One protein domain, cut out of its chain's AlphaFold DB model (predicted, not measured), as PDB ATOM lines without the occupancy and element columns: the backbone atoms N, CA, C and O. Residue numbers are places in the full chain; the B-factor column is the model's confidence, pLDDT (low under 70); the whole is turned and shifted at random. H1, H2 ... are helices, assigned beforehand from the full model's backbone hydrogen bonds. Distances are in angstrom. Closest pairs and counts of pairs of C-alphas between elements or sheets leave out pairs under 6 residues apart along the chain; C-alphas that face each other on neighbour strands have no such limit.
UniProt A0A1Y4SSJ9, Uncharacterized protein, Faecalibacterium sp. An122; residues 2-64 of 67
ATOM      1  N   LEU A   2       8.214  48.444  17.313       85.44
ATOM      2  CA  LEU A   2       8.078  47.099  16.727       85.44
ATOM      3  C   LEU A   2       6.621  46.692  16.414       85.44
ATOM      4  O   LEU A   2       6.327  46.278  15.298       85.44
ATOM      5  N   ARG A   3       5.687  46.921  17.352       84.19
ATOM      6  CA  ARG A   3       4.246  46.641  17.163       84.19
ATOM      7  C   ARG A   3       3.622  47.382  15.973       84.19
ATOM      8  O   ARG A   3       2.739  46.856  15.310       84.19
ATOM      9  N   GLN A   4       4.083  48.600  15.689       87.56
ATOM     10  CA  GLN A   4       3.566  49.403  14.579       87.56
ATOM     11  C   GLN A   4       4.049  48.867  13.226       87.56
ATOM     12  O   GLN A   4       3.267  48.837  12.279       87.56
ATOM     13  N   LYS A   5       5.307  48.407  13.152       89.00
ATOM     14  CA  LYS A   5       5.862  47.759  11.955       89.00
ATOM     15  C   LYS A   5       5.135  46.446  11.646       89.00
ATOM     16  O   LYS A   5       4.685  46.276  10.521       89.00
ATOM     17  N   LEU A   6       4.912  45.608  12.665       89.06
ATOM     18  CA  LEU A   6       4.117  44.376  12.548       89.06
ATOM     19  C   LEU A   6       2.697  44.660  12.032       89.06
ATOM     20  O   LEU A   6       2.263  44.055  11.061       89.06
ATOM     21  N   SER A   7       2.004  45.661  12.590       90.94
ATOM     22  CA  SER A   7       0.656  46.018  12.118       90.94
ATOM     23  C   SER A   7       0.630  46.511  10.663       90.94
ATOM     24  O   SER A   7      -0.344  46.276   9.946       90.94
ATOM     25  N   GLN A   8       1.672  47.209  10.202       92.94
ATOM     26  CA  GLN A   8       1.780  47.602   8.794       92.94
ATOM     27  C   GLN A   8       2.032  46.398   7.884       92.94
ATOM     28  O   GLN A   8       1.439  46.318   6.810       92.94
ATOM     29  N   GLU A   9       2.869  45.463   8.323       91.56
ATOM     30  CA  GLU A   9       3.171  44.232   7.597       91.56
ATOM     31  C   GLU A   9       1.927  43.346   7.454       91.56
ATOM     32  O   GLU A   9       1.564  42.974   6.340       91.56
ATOM     33  N   GLU A  10       1.171  43.143   8.535       91.44
ATOM     34  CA  GLU A  10      -0.106  42.418   8.518       91.44
ATOM     35  C   GLU A  10      -1.126  43.058   7.567       91.44
ATOM     36  O   GLU A  10      -1.805  42.368   6.803       91.44
ATOM     37  N   ARG A  11      -1.228  44.397   7.567       92.12
ATOM     38  CA  ARG A  11      -2.105  45.119   6.630       92.12
ATOM     39  C   ARG A  11      -1.645  44.971   5.192       92.12
ATOM     40  O   ARG A  11      -2.502  44.847   4.322       92.12
ATOM     41  N   ARG A  12      -0.336  44.995   4.932       92.31
ATOM     42  CA  ARG A  12       0.225  44.834   3.586       92.31
ATOM     43  C   ARG A  12      -0.066  43.438   3.050       92.31
ATOM     44  O   ARG A  12      -0.587  43.328   1.945       92.31
ATOM     45  N   THR A  13       0.158  42.408   3.862       91.31
ATOM     46  CA  THR A  13      -0.173  41.015   3.535       91.31
ATOM     47  C   THR A  13      -1.667  40.850   3.276       91.31
ATOM     48  O   THR A  13      -2.065  40.306   2.247       91.31
ATOM     49  N   ARG A  14      -2.520  41.405   4.149       90.06
ATOM     50  CA  ARG A  14      -3.976  41.386   3.954       90.06
ATOM     51  C   ARG A  14      -4.392  42.116   2.677       90.06
ATOM     52  O   ARG A  14      -5.221  41.609   1.934       90.06
ATOM     53  N   SER A  15      -3.839  43.299   2.423       93.31
ATOM     54  CA  SER A  15      -4.157  44.093   1.234       93.31
ATOM     55  C   SER A  15      -3.748  43.371  -0.045       93.31
ATOM     56  O   SER A  15      -4.515  43.369  -0.999       93.31
ATOM     57  N   HIS A  16      -2.568  42.748  -0.064       91.88
ATOM     58  CA  HIS A  16      -2.102  41.974  -1.209       91.88
ATOM     59  C   HIS A  16      -3.050  40.808  -1.500       91.88
ATOM     60  O   HIS A  16      -3.555  40.703  -2.613       91.88
ATOM     61  N   ARG A  17      -3.398  40.027  -0.470       89.25
ATOM     62  CA  ARG A  17      -4.356  38.920  -0.580       89.25
ATOM     63  C   ARG A  17      -5.712  39.373  -1.135       89.25
ATOM     64  O   ARG A  17      -6.219  38.777  -2.077       89.25
ATOM     65  N   LEU A  18      -6.264  40.468  -0.605       90.69
ATOM     66  CA  LEU A  18      -7.561  41.003  -1.040       90.69
ATOM     67  C   LEU A  18      -7.542  41.543  -2.475       90.69
ATOM     68  O   LEU A  18      -8.563  41.464  -3.154       90.69
ATOM     69  N   ILE A  19      -6.416  42.097  -2.933       91.56
ATOM     70  CA  ILE A  19      -6.253  42.539  -4.325       91.56
ATOM     71  C   ILE A  19      -6.165  41.329  -5.258       91.56
ATOM     72  O   ILE A  19      -6.821  41.323  -6.294       91.56
ATOM     73  N   VAL A  20      -5.385  40.310  -4.886       88.44
ATOM     74  CA  VAL A  20      -5.160  39.124  -5.725       88.44
ATOM     75  C   VAL A  20      -6.416  38.255  -5.817       88.44
ATOM     76  O   VAL A  20      -6.814  37.868  -6.913       88.44
ATOM     77  N   ARG A  21      -7.070  37.969  -4.687       88.94
ATOM     78  CA  ARG A  21      -8.238  37.068  -4.637       88.94
ATOM     79  C   ARG A  21      -9.570  37.782  -4.816       88.94
ATOM     80  O   ARG A  21     -10.556  37.155  -5.179       88.94
ATOM     81  N   GLY A  22      -9.603  39.087  -4.574       91.94
ATOM     82  CA  GLY A  22     -10.813  39.896  -4.609       91.94
ATOM     83  C   GLY A  22     -11.537  39.923  -3.263       91.94
ATOM     84  O   GLY A  22     -11.965  38.901  -2.726       91.94
ATOM     85  N   ALA A  23     -11.752  41.129  -2.735       91.75
ATOM     86  CA  ALA A  23     -12.457  41.332  -1.468       91.75
ATOM     87  C   ALA A  23     -13.911  40.823  -1.492       91.75
ATOM     88  O   ALA A  23     -14.396  40.294  -0.495       91.75
ATOM     89  N   VAL A  24     -14.595  40.949  -2.636       92.12
ATOM     90  CA  VAL A  24     -15.960  40.426  -2.823       92.12
ATOM     91  C   VAL A  24     -15.964  38.901  -2.742       92.12
ATOM     92  O   VAL A  24     -16.804  38.324  -2.057       92.12
ATOM     93  N   PHE A  25     -14.990  38.249  -3.373       91.25
ATOM     94  CA  PHE A  25     -14.873  36.796  -3.358       91.25
ATOM     95  C   PHE A  25     -14.643  36.258  -1.937       91.25
ATOM     96  O   PHE A  25     -15.427  35.430  -1.478       91.25
ATOM     97  N   GLU A  26     -13.675  36.806  -1.189       91.75
ATOM     98  CA  GLU A  26     -13.440  36.429   0.221       91.75
ATOM     99  C   GLU A  26     -14.645  36.695   1.144       91.75
ATOM    100  O   GLU A  26     -14.749  36.089   2.214       91.75
ATOM    101  N   SER A  27     -15.536  37.623   0.773       92.75
ATOM    102  CA  SER A  27     -16.740  37.937   1.554       92.75
ATOM    103  C   SER A  27     -17.873  36.925   1.355       92.75
ATOM    104  O   SER A  27     -18.659  36.712   2.275       92.75
ATOM    105  N   ILE A  28     -17.935  36.295   0.179       93.94
ATOM    106  CA  ILE A  28     -18.967  35.315  -0.189       93.94
ATOM    107  C   ILE A  28     -18.494  33.894   0.133       93.94
ATOM    108  O   ILE A  28     -19.298  33.054   0.527       93.94
ATOM    109  N   VAL A  29     -17.192  33.641  -0.008       92.44
ATOM    110  CA  VAL A  29     -16.560  32.342   0.237       92.44
ATOM    111  C   VAL A  29     -15.563  32.497   1.391       92.44
ATOM    112  O   VAL A  29     -14.394  32.816   1.156       92.44
ATOM    113  N   PRO A  30     -15.993  32.335   2.657       90.81
ATOM    114  CA  PRO A  30     -15.120  32.530   3.815       90.81
ATOM    115  C   PRO A  30     -13.919  31.570   3.838       90.81
ATOM    116  O   PRO A  30     -12.862  31.938   4.357       90.81
ATOM    117  N   GLU A  31     -14.041  30.390   3.227       92.31
ATOM    118  CA  GLU A  31     -12.974  29.401   3.034       92.31
ATOM    119  C   GLU A  31     -11.821  29.954   2.177       92.31
ATOM    120  O   GLU A  31     -10.672  29.539   2.329       92.31
ATOM    121  N   ALA A  32     -12.078  30.962   1.335       90.62
ATOM    122  CA  ALA A  32     -11.049  31.598   0.512       90.62
ATOM    123  C   ALA A  32      -9.989  32.354   1.333       90.62
ATOM    124  O   ALA A  32      -8.890  32.619   0.835       90.62
ATOM    125  N   LYS A  33     -10.271  32.676   2.603       90.81
ATOM    126  CA  LYS A  33      -9.306  33.327   3.508       90.81
ATOM    127  C   LYS A  33      -8.095  32.449   3.806       90.81
ATOM    128  O   LYS A  33      -7.017  32.986   4.054       90.81
ATOM    129  N   THR A  34      -8.281  31.130   3.803       92.56
ATOM    130  CA  THR A  34      -7.236  30.145   4.115       92.56
ATOM    131  C   THR A  34      -6.638  29.493   2.876       92.56
ATOM    132  O   THR A  34      -5.646  28.786   3.006       92.56
ATOM    133  N   MET A  35      -7.207  29.736   1.693       94.00
ATOM    134  CA  MET A  35      -6.655  29.247   0.427       94.00
ATOM    135  C   MET A  35      -5.280  29.863   0.139       94.00
ATOM    136  O   MET A  35      -4.897  30.891   0.701       94.00
ATOM    137  N   THR A  36      -4.536  29.255  -0.766       93.44
ATOM    138  CA  THR A  36      -3.435  29.871  -1.512       93.44
ATOM    139  C   THR A  36      -3.986  30.688  -2.684       93.44
ATOM    140  O   THR A  36      -5.182  30.640  -2.993       93.44
ATOM    141  N   ASP A  37      -3.138  31.485  -3.331       91.88
ATOM    142  CA  ASP A  37      -3.567  32.258  -4.502       91.88
ATOM    143  C   ASP A  37      -3.878  31.321  -5.682       91.88
ATOM    144  O   ASP A  37      -4.827  31.548  -6.434       91.88
ATOM    145  N   GLU A  38      -3.147  30.212  -5.785       94.25
ATOM    146  CA  GLU A  38      -3.345  29.150  -6.766       94.25
ATOM    147  C   GLU A  38      -4.681  28.426  -6.570       94.25
ATOM    148  O   GLU A  38      -5.419  28.229  -7.538       94.25
ATOM    149  N   GLU A  39      -5.025  28.061  -5.333       94.69
ATOM    150  CA  GLU A  39      -6.308  27.423  -5.006       94.69
ATOM    151  C   GLU A  39      -7.488  28.355  -5.292       94.69
ATOM    152  O   GLU A  39      -8.472  27.932  -5.904       94.69
ATOM    153  N   ALA A  40      -7.375  29.635  -4.922       92.75
ATOM    154  CA  ALA A  40      -8.397  30.632  -5.226       92.75
ATOM    155  C   ALA A  40      -8.583  30.795  -6.745       92.75
ATOM    156  O   ALA A  40      -9.711  30.802  -7.241       92.75
ATOM    157  N   ALA A  41      -7.486  30.859  -7.506       92.62
ATOM    158  CA  ALA A  41      -7.541  30.937  -8.962       92.62
ATOM    159  C   ALA A  41      -8.152  29.674  -9.593       92.62
ATOM    160  O   ALA A  41      -8.956  29.779 -10.523       92.62
ATOM    161  N   ALA A  42      -7.800  28.484  -9.100       94.00
ATOM    162  CA  ALA A  42      -8.364  27.220  -9.566       94.00
ATOM    163  C   ALA A  42      -9.873  27.140  -9.290       94.00
ATOM    164  O   ALA A  42     -10.642  26.799 -10.191       94.00
ATOM    165  N   PHE A  43     -10.300  27.534  -8.087       92.31
ATOM    166  CA  PHE A  43     -11.710  27.604  -7.720       92.31
ATOM    167  C   PHE A  43     -12.481  28.558  -8.633       92.31
ATOM    168  O   PHE A  43     -13.512  28.183  -9.184       92.31
ATOM    169  N   LEU A  44     -11.967  29.774  -8.848       91.94
ATOM    170  CA  LEU A  44     -12.616  30.755  -9.719       91.94
ATOM    171  C   LEU A  44     -12.718  30.251 -11.160       91.94
ATOM    172  O   LEU A  44     -13.768  30.396 -11.779       91.94
ATOM    173  N   ARG A  45     -11.670  29.613 -11.695       92.31
ATOM    174  CA  ARG A  45     -11.724  28.999 -13.031       92.31
ATOM    175  C   ARG A  45     -12.825  27.949 -13.114       92.31
ATOM    176  O   ARG A  45     -13.600  27.981 -14.062       92.31
ATOM    177  N   LEU A  46     -12.920  27.067 -12.121       92.94
ATOM    178  CA  LEU A  46     -13.970  26.055 -12.064       92.94
ATOM    179  C   LEU A  46     -15.362  26.704 -11.989       92.94
ATOM    180  O   LEU A  46     -16.217  26.424 -12.828       92.94
ATOM    181  N   ALA A  47     -15.570  27.630 -11.051       91.69
ATOM    182  CA  ALA A  47     -16.850  28.305 -10.841       91.69
ATOM    183  C   ALA A  47     -17.322  29.085 -12.078       91.69
ATOM    184  O   ALA A  47     -18.504  29.066 -12.407       91.69
ATOM    185  N   LEU A  48     -16.403  29.733 -12.801       90.50
ATOM    186  CA  LEU A  48     -16.708  30.506 -14.011       90.50
ATOM    187  C   LEU A  48     -16.919  29.635 -15.260       90.50
ATOM    188  O   LEU A  48     -17.358  30.138 -16.297       90.50
ATOM    189  N   THR A  49     -16.609  28.337 -15.194       92.25
ATOM    190  CA  THR A  49     -16.897  27.395 -16.288       92.25
ATOM    191  C   THR A  49     -18.293  26.787 -16.229       92.25
ATOM    192  O   THR A  49     -18.690  26.162 -17.211       92.25
ATOM    193  N   SER A  50     -19.047  27.006 -15.147       92.62
ATOM    194  CA  SER A  50     -20.432  26.540 -15.039       92.62
ATOM    195  C   SER A  50     -21.341  27.194 -16.083       92.62
ATOM    196  O   SER A  50     -21.101  28.320 -16.542       92.62
ATOM    197  N   GLU A  51     -22.399  26.483 -16.474       93.38
ATOM    198  CA  GLU A  51     -23.372  26.998 -17.438       93.38
ATOM    199  C   GLU A  51     -24.094  28.232 -16.898       93.38
ATOM    200  O   GLU A  51     -24.308  29.190 -17.640       93.38
ATOM    201  N   GLU A  52     -24.406  28.262 -15.604       92.69
ATOM    202  CA  GLU A  52     -25.078  29.380 -14.949       92.69
ATOM    203  C   GLU A  52     -24.211  30.639 -14.962       92.69
ATOM    204  O   GLU A  52     -24.696  31.714 -15.325       92.69
ATOM    205  N   ALA A  53     -22.920  30.516 -14.626       92.88
ATOM    206  CA  ALA A  53     -21.996  31.648 -14.649       92.88
ATOM    207  C   ALA A  53     -21.821  32.182 -16.078       92.88
ATOM    208  O   ALA A  53     -21.928  33.389 -16.314       92.88
ATOM    209  N   ARG A  54     -21.631  31.290 -17.057       91.50
ATOM    210  CA  ARG A  54     -21.528  31.671 -18.474       91.50
ATOM    211  C   ARG A  54     -22.816  32.302 -18.995       91.50
ATOM    212  O   ARG A  54     -22.761  33.317 -19.686       91.50
ATOM    213  N   GLY A  55     -23.969  31.737 -18.643       93.69
ATOM    214  CA  GLY A  55     -25.285  32.249 -19.008       93.69
ATOM    215  C   GLY A  55     -25.551  33.632 -18.417       93.69
ATOM    216  O   GLY A  55     -26.042  34.516 -19.120       93.69
ATOM    217  N   TYR A  56     -25.176  33.858 -17.155       91.69
ATOM    218  CA  TYR A  56     -25.255  35.171 -16.515       91.69
ATOM    219  C   TYR A  56     -24.383  36.209 -17.235       91.69
ATOM    220  O   TYR A  56     -24.870  37.285 -17.589       91.69
ATOM    221  N   LEU A  57     -23.116  35.878 -17.513       90.12
ATOM    222  CA  LEU A  57     -22.190  36.774 -18.216       90.12
ATOM    223  C   LEU A  57     -22.661  37.086 -19.642       90.12
ATOM    224  O   LEU A  57     -22.637  38.245 -20.051       90.12
ATOM    225  N   LYS A  58     -23.167  36.085 -20.371       90.31
ATOM    226  CA  LYS A  58     -23.719  36.261 -21.719       90.31
ATOM    227  C   LYS A  58     -24.907  37.230 -21.725       90.31
ATOM    228  O   LYS A  58     -24.890  38.200 -22.482       90.31
ATOM    229  N   LYS A  59     -25.873  37.058 -20.811       90.81
ATOM    230  CA  LYS A  59     -27.009  37.989 -20.649       90.81
ATOM    231  C   LYS A  59     -26.551  39.423 -20.364       90.81
ATOM    232  O   LYS A  59     -27.133  40.364 -20.891       90.81
ATOM    233  N   ARG A  60     -25.495  39.602 -19.559       87.19
ATOM    234  CA  ARG A  60     -24.909  40.926 -19.273       87.19
ATOM    235  C   ARG A  60     -24.277  41.567 -20.508       87.19
ATOM    236  O   ARG A  60     -24.393  42.774 -20.670       87.19
ATOM    237  N   THR A  61     -23.637  40.781 -21.372       85.25
ATOM    238  CA  THR A  61     -23.061  41.293 -22.627       85.25
ATOM    239  C   THR A  61     -24.118  41.578 -23.695       85.25
ATOM    240  O   THR A  61     -23.981  42.534 -24.450       85.25
ATOM    241  N   GLU A  62     -25.195  40.793 -23.740       81.44
ATOM    242  CA  GLU A  62     -26.290  40.961 -24.705       81.44
ATOM    243  C   GLU A  62     -27.228  42.119 -24.328       81.44
ATOM    244  O   GLU A  62     -27.714  42.826 -25.206       81.44
ATOM    245  N   GLY A  63     -27.422  42.377 -23.029       61.88
ATOM    246  CA  GLY A  63     -28.191  43.519 -22.519       61.88
ATOM    247  C   GLY A  63     -27.466  44.872 -22.568       61.88
ATOM    248  O   GLY A  63     -28.017  45.862 -22.104       61.88
ATOM    249  N   GLY A  64     -26.239  44.931 -23.103       56.62
ATOM    250  CA  GLY A  64     -25.393  46.134 -23.144       56.62
ATOM    251  C   GLY A  64     -25.615  47.079 -24.335       56.62
ATOM    252  O   GLY A  64     -24.813  47.986 -24.529       56.62
TER     253      GLY A  64
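What this domain is: This is residues 2 to 64 of the 67 residues of an uncharacterized protein of Faecalibacterium sp. An122 (UniProt A0A1Y4SSJ9). A long helix, H1, sticks out with residues 2 to 13 as a free arm, and at its other end it overlaps the beginning of H4, which runs on the same way, shifted to one side. The short helices H2 and H3 make a small knob to one side of the place where H1 and H4 touch, and at the far end H5 turns off at a corner from H4. The 63 printed residues hold five named helices, H1 to H5 in chain order, and no named strand: the class is all helix. The whole is only just loose, close to extended, with a radius of gyration of the C-alphas of 15.9 A and spans of 54 by 25 by 16 A.

How they stand to each other: H1, residues 2 to 21, touches H4, residues 37 to 48, with residues 17 to 21 alone; the closest C-alphas, of Arg 21 and Ala 40, are 6.5 A apart. Their lines stand at a shallow tilt of 28 degrees, the same way. H2, residues 23 to 28, is close to H1 but not clearly touching, with C-alphas 18 and 26 at 7.6 A. H2 and H3, residues 30 to 33, only just touch, only at the corner by their link, with C-alphas 26 and 32 at 5.4 A. H5, residues 51 to 62, is about perpendicular to H4 at 75 degrees, close but not clearly touching, with the closest C-alphas, 48 and 54, 6.7 A apart. H1 and H5 are apart. In H1, H2, H4 and H5 every O i to N i+4 pair is within hydrogen-bond range; H3 is too short for such a pair.

Where its parts are: H1 begins at C-alpha 2 (8.078, 47.099, 16.727) and measures 28.7 A from first to last C-alpha; H2 measures 9.0 A, H3 5.9 A and H4 16.3 A. H5 measures 16.0 A and ends at C-alpha 62 (-26.290, 40.961, -24.705).

The domain as a whole: The C-alphas farthest apart, of Leu 2 and Glu 62, are 54.2 A apart. The printed part has no cut, and its four links between helices are tight. Residues 63 to 64 have pLDDT under 70.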